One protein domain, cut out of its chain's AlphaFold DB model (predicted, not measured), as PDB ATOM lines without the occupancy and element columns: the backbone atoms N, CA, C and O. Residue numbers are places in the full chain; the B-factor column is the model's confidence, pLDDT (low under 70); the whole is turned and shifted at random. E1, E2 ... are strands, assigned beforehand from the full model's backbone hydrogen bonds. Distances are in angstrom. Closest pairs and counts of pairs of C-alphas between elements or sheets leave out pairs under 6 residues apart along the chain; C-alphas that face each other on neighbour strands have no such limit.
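Overview. This is residues 16 to 23 and 36 to 73 of the 85 residues of the protein "Ig-like domain-containing protein" of Portunus trituberculatus (UniProt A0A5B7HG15). With little regular structure, the domain is a small ribbon of two antiparallel strands, E1 and E2, and a long unnamed stretch, residues 42 to 73, that runs out from the end of E2 and folds back in a wide, loose loop. Residues 53 to 58 stick out of this loop as a small turn. The printed part has 46 residues, 10 of them in named strands, and no named helix; its class is all strand. It is only just loose, close to compact, with a radius of gyration of the C-alphas of 11.6 A and spans of 33 by 27 by 19 A.

Along the chain. E1, residues 17 to 21, begins at C-alpha 17 (16.574, -23.044, 124.726) and is 12.3 A long. E2, residues 37 to 41, is 13.1 A long and ends at C-alpha 41 (13.939, -23.628, 129.125).

Arrangement. E1 and E2 are antiparallel neighbours, 153 degrees between their directions. C-alphas 20 and 38 face each other at 4.3 A. N 21 and O 37, 2.7 A apart, are within hydrogen-bond range. Residues 53 to 54 pair briefly with 57 to 58, antiparallel.

Size, cuts and confidence. Residues 24 to 35 are not printed; C-alphas 23 and 36 are 10.4 A apart across this cut. Residues 63 and 73 have pLDDT under 70.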
ATOM      1  N   ALA A  16      19.069 -19.635 126.942       80.75
ATOM      2  CA  ALA A  16      17.679 -20.026 126.816       80.75
ATOM      3  C   ALA A  16      17.524 -20.949 125.603       80.75
ATOM      4  O   ALA A  16      18.025 -20.662 124.517       80.75
ATOM      5  N   VAL A  17      16.803 -22.053 125.783       85.62
ATOM      6  CA  VAL A  17      16.574 -23.044 124.726       85.62
ATOM      7  C   VAL A  17      15.084 -23.135 124.448       85.62
ATOM      8  O   VAL A  17      14.290 -23.341 125.370       85.62
ATOM      9  N   SER A  18      14.708 -23.007 123.179       86.81
ATOM     10  CA  SER A  18      13.339 -23.197 122.698       86.81
ATOM     11  C   SER A  18      13.219 -24.482 121.889       86.81
ATOM     12  O   SER A  18      14.043 -24.746 121.014       86.81
ATOM     13  N   GLU A  19      12.162 -25.246 122.135       87.44
ATOM     14  CA  GLU A  19      11.877 -26.499 121.436       87.44
ATOM     15  C   GLU A  19      10.386 -26.565 121.084       87.44
ATOM     16  O   GLU A  19       9.534 -26.424 121.965       87.44
ATOM     17  N   ILE A  20      10.051 -26.806 119.812       87.81
ATOM     18  CA  ILE A  20       8.674 -27.140 119.428       87.81
ATOM     19  C   ILE A  20       8.426 -28.592 119.835       87.81
ATOM     20  O   ILE A  20       9.092 -29.513 119.375       87.81
ATOM     21  N   THR A  21       7.470 -28.785 120.734       84.19
ATOM     22  CA  THR A  21       7.087 -30.091 121.261       84.19
ATOM     23  C   THR A  21       6.240 -30.817 120.225       84.19
ATOM     24  O   THR A  21       5.271 -30.258 119.713       84.19
ATOM     25  N   GLY A  22       6.565 -32.077 119.955       79.44
ATOM     26  CA  GLY A  22       5.847 -32.897 118.986       79.44
ATOM     27  C   GLY A  22       6.804 -33.681 118.101       79.44
ATOM     28  O   GLY A  22       7.977 -33.850 118.428       79.44
ATOM     29  N   ARG A  23       6.287 -34.188 116.981       74.31
ATOM     30  CA  ARG A  23       7.125 -34.789 115.941       74.31
ATOM     31  C   ARG A  23       7.706 -33.675 115.058       74.31
ATOM     32  O   ARG A  23       7.027 -32.665 114.890       74.31
ATOM     33  N   LEU A  36       0.769 -25.628 117.630       85.62
ATOM     34  CA  LEU A  36       2.190 -25.806 117.922       85.62
ATOM     35  C   LEU A  36       2.470 -25.399 119.367       85.62
ATOM     36  O   LEU A  36       2.062 -24.324 119.806       85.62
ATOM     37  N   LEU A  37       3.194 -26.243 120.100       86.12
ATOM     38  CA  LEU A  37       3.579 -25.977 121.483       86.12
ATOM     39  C   LEU A  37       5.085 -25.735 121.557       86.12
ATOM     40  O   LEU A  37       5.860 -26.668 121.385       86.12
ATOM     41  N   CYS A  38       5.513 -24.507 121.840       86.06
ATOM     42  CA  CYS A  38       6.920 -24.208 122.101       86.06
ATOM     43  C   CYS A  38       7.203 -24.259 123.604       86.06
ATOM     44  O   CYS A  38       6.564 -23.554 124.385       86.06
ATOM     45  N   ARG A  39       8.199 -25.047 124.009       86.75
ATOM     46  CA  ARG A  39       8.699 -25.084 125.383       86.75
ATOM     47  C   ARG A  39      10.000 -24.299 125.477       86.75
ATOM     48  O   ARG A  39      10.978 -24.642 124.819       86.75
ATOM     49  N   LEU A  40      10.006 -23.281 126.334       85.12
ATOM     50  CA  LEU A  40      11.190 -22.489 126.652       85.12
ATOM     51  C   LEU A  40      11.821 -22.993 127.959       85.12
ATOM     52  O   LEU A  40      11.116 -23.238 128.939       85.12
ATOM     53  N   ARG A  41      13.144 -23.168 127.971       84.06
ATOM     54  CA  ARG A  41      13.939 -23.628 129.125       84.06
ATOM     55  C   ARG A  41      15.113 -22.687 129.367       84.06
ATOM     56  O   ARG A  41      15.541 -22.006 128.442       84.06
ATOM     57  N   ASN A  42      15.650 -22.700 130.588       82.69
ATOM     58  CA  ASN A  42      16.841 -21.935 130.983       82.69
ATOM     59  C   ASN A  42      16.721 -20.421 130.732       82.69
ATOM     60  O   ASN A  42      17.701 -19.760 130.406       82.69
ATOM     61  N   TYR A  43      15.512 -19.876 130.874       78.44
ATOM     62  CA  TYR A  43      15.269 -18.439 130.819       78.44
ATOM     63  C   TYR A  43      15.264 -17.863 132.238       78.44
ATOM     64  O   TYR A  43      14.753 -18.489 133.166       78.44
ATOM     65  N   THR A  44      15.849 -16.679 132.414       77.94
ATOM     66  CA  THR A  44      15.944 -16.013 133.723       77.94
ATOM     67  C   THR A  44      14.671 -15.256 134.086       77.94
ATOM     68  O   THR A  44      14.347 -15.131 135.261       77.94
ATOM     69  N   GLU A  45      13.935 -14.776 133.083       77.94
ATOM     70  CA  GLU A  45      12.680 -14.038 133.236       77.94
ATOM     71  C   GLU A  45      11.705 -14.412 132.106       77.94
ATOM     72  O   GLU A  45      12.157 -14.679 130.986       77.94
ATOM     73  N   PRO A  46      10.383 -14.457 132.362       78.31
ATOM     74  CA  PRO A  46       9.403 -14.747 131.322       78.31
ATOM     75  C   PRO A  46       9.511 -13.773 130.138       78.31
ATOM     76  O   PRO A  46       9.654 -12.565 130.348       78.31
ATOM     77  N   PRO A  47       9.399 -14.252 128.887       78.38
ATOM     78  CA  PRO A  47       9.484 -13.382 127.725       78.38
ATOM     79  C   PRO A  47       8.311 -12.398 127.695       78.38
ATOM     80  O   PRO A  47       7.153 -12.778 127.858       78.38
ATOM     81  N   THR A  48       8.600 -11.121 127.432       80.50
ATOM     82  CA  THR A  48       7.552 -10.102 127.235       80.50
ATOM     83  C   THR A  48       6.815 -10.294 125.908       80.50
ATOM     84  O   THR A  48       5.628  -9.992 125.804       80.50
ATOM     85  N   TYR A  49       7.520 -10.815 124.901       78.94
ATOM     86  CA  TYR A  49       7.007 -11.079 123.563       78.94
ATOM     87  C   TYR A  49       7.568 -12.388 123.049       78.94
ATOM     88  O   TYR A  49       8.711 -12.740 123.344       78.94
ATOM     89  N   VAL A  50       6.786 -13.068 122.219       80.94
ATOM     90  CA  VAL A  50       7.278 -14.214 121.471       80.94
ATOM     91  C   VAL A  50       6.772 -14.139 120.051       80.94
ATOM     92  O   VAL A  50       5.609 -13.821 119.812       80.94
ATOM     93  N   PHE A  51       7.660 -14.451 119.120       86.31
ATOM     94  CA  PHE A  51       7.419 -14.358 117.696       86.31
ATOM     95  C   PHE A  51       7.377 -15.757 117.101       86.31
ATOM     96  O   PHE A  51       8.301 -16.549 117.287       86.31
ATOM     97  N   TRP A  52       6.302 -16.047 116.380       85.75
ATOM     98  CA  TRP A  52       6.188 -17.252 115.571       85.75
ATOM     99  C   TRP A  52       6.511 -16.903 114.127       85.75
ATOM    100  O   TRP A  52       5.992 -15.920 113.595       85.75
ATOM    101  N   TYR A  53       7.346 -17.731 113.505       86.81
ATOM    102  CA  TYR A  53       7.754 -17.586 112.115       86.81
ATOM    103  C   TYR A  53       7.353 -18.816 111.306       86.81
ATOM    104  O   TYR A  53       7.416 -19.945 111.795       86.81
ATOM    105  N   HIS A  54       6.965 -18.584 110.056       84.69
ATOM    106  CA  HIS A  54       6.828 -19.611 109.032       84.69
ATOM    107  C   HIS A  54       7.707 -19.212 107.844       84.69
ATOM    108  O   HIS A  54       7.390 -18.257 107.128       84.69
ATOM    109  N   GLY A  55       8.836 -19.905 107.674       87.12
ATOM    110  CA  GLY A  55       9.940 -19.393 106.862       87.12
ATOM    111  C   GLY A  55      10.446 -18.069 107.443       87.12
ATOM    112  O   GLY A  55      10.623 -17.957 108.652       87.12
ATOM    113  N   ASP A  56      10.583 -17.053 106.596       89.56
ATOM    114  CA  ASP A  56      11.063 -15.722 106.998       89.56
ATOM    115  C   ASP A  56       9.937 -14.763 107.425       89.56
ATOM    116  O   ASP A  56      10.182 -13.600 107.748       89.56
ATOM    117  N   GLN A  57       8.681 -15.222 107.430       85.62
ATOM    118  CA  GLN A  57       7.530 -14.385 107.756       85.62
ATOM    119  C   GLN A  57       7.066 -14.593 109.200       85.62
ATOM    120  O   GLN A  57       6.723 -15.708 109.595       85.62
ATOM    121  N   MET A  58       6.969 -13.500 109.959       87.62
ATOM    122  CA  MET A  58       6.329 -13.473 111.276       87.62
ATOM    123  C   MET A  58       4.802 -13.556 111.133       87.62
ATOM    124  O   MET A  58       4.222 -12.871 110.291       87.62
ATOM    125  N   ILE A  59       4.148 -14.413 111.928       86.88
ATOM    126  CA  ILE A  59       2.738 -14.784 111.703       86.88
ATOM    127  C   ILE A  59       1.773 -14.415 112.835       86.88
ATOM    128  O   ILE A  59       0.567 -14.462 112.619       86.88
ATOM    129  N   ASN A  60       2.259 -14.083 114.035       86.75
ATOM    130  CA  ASN A  60       1.414 -13.921 115.228       86.75
ATOM    131  C   ASN A  60       1.117 -12.467 115.639       86.75
ATOM    132  O   ASN A  60       0.468 -12.258 116.661       86.75
ATOM    133  N   TYR A  61       1.551 -11.486 114.846       82.88
ATOM    134  CA  TYR A  61       1.173 -10.070 114.983       82.88
ATOM    135  C   TYR A  61       0.689  -9.450 113.662       82.88
ATOM    136  O   TYR A  61       0.493  -8.240 113.579       82.88
ATOM    137  N   ASP A  62       0.500 -10.272 112.630       78.44
ATOM    138  CA  ASP A  62      -0.093  -9.867 111.360       78.44
ATOM    139  C   ASP A  62      -1.625  -9.921 111.487       78.44
ATOM    140  O   ASP A  62      -2.192 -10.991 111.720       78.44
ATOM    141  N   ALA A  63      -2.287  -8.764 111.384       69.94
ATOM    142  CA  ALA A  63      -3.731  -8.631 111.592       69.94
ATOM    143  C   ALA A  63      -4.563  -9.396 110.548       69.94
ATOM    144  O   ALA A  63      -5.701  -9.776 110.829       69.94
ATOM    145  N   ASP A  64      -3.983  -9.677 109.380       75.06
ATOM    146  CA  ASP A  64      -4.653 -10.399 108.299       75.06
ATOM    147  C   ASP A  64      -4.599 -11.930 108.491       75.06
ATOM    148  O   ASP A  64      -5.173 -12.688 107.701       75.06
ATOM    149  N   ARG A  65      -3.944 -12.424 109.558       74.56
ATOM    150  CA  ARG A  65      -3.771 -13.860 109.839       74.56
ATOM    151  C   ARG A  65      -4.534 -14.329 111.078       74.56
ATOM    152  O   ARG A  65      -4.555 -13.694 112.126       74.56
ATOM    153  N   LYS A  66      -5.109 -15.534 110.990       79.19
ATOM    154  CA  LYS A  66      -5.828 -16.199 112.094       79.19
ATOM    155  C   LYS A  66      -4.882 -17.012 112.987       79.19
ATOM    156  O   LYS A  66      -5.031 -18.226 113.098       79.19
ATOM    157  N   VAL A  67      -3.903 -16.364 113.620       81.31
ATOM    158  CA  VAL A  67      -2.979 -17.023 114.565       81.31
ATOM    159  C   VAL A  67      -3.310 -16.609 115.994       81.31
ATOM    160  O   VAL A  67      -3.385 -15.425 116.309       81.31
ATOM    161  N   ARG A  68      -3.487 -17.589 116.886       83.06
ATOM    162  CA  ARG A  68      -3.699 -17.354 118.319       83.06
ATOM    163  C   ARG A  68      -2.482 -17.831 119.100       83.06
ATOM    164  O   ARG A  68      -2.271 -19.032 119.230       83.06
ATOM    165  N   SER A  69      -1.712 -16.901 119.656       80.69
ATOM    166  CA  SER A  69      -0.622 -17.222 120.581       80.69
ATOM    167  C   SER A  69      -1.111 -17.181 122.027       80.69
ATOM    168  O   SER A  69      -1.671 -16.173 122.461       80.69
ATOM    169  N   VAL A  70      -0.859 -18.250 122.778       80.94
ATOM    170  CA  VAL A  70      -1.107 -18.326 124.223       80.94
ATOM    171  C   VAL A  70       0.209 -18.682 124.908       80.94
ATOM    172  O   VAL A  70       0.933 -19.552 124.429       80.94
ATOM    173  N   TRP A  71       0.507 -18.007 126.016       76.44
ATOM    174  CA  TRP A  71       1.665 -18.285 126.861       76.44
ATOM    175  C   TRP A  71       1.185 -18.851 128.188       76.44
ATOM    176  O   TRP A  71       0.479 -18.165 128.925       76.44
ATOM    177  N   ASP A  72       1.565 -20.094 128.476       70.44
ATOM    178  CA  ASP A  72       1.338 -20.729 129.771       70.44
ATOM    179  C   ASP A  72       2.689 -20.900 130.473       70.44
ATOM    180  O   ASP A  72       3.460 -21.824 130.200       70.44
ATOM    181  N   ALA A  73       3.014 -19.936 131.334       60.34
ATOM    182  CA  ALA A  73       4.105 -20.070 132.281       60.34
ATOM    183  C   ALA A  73       3.616 -21.015 133.382       60.34
ATOM    184  O   ALA A  73       3.019 -20.571 134.361       60.34
TER     185      ALA A  73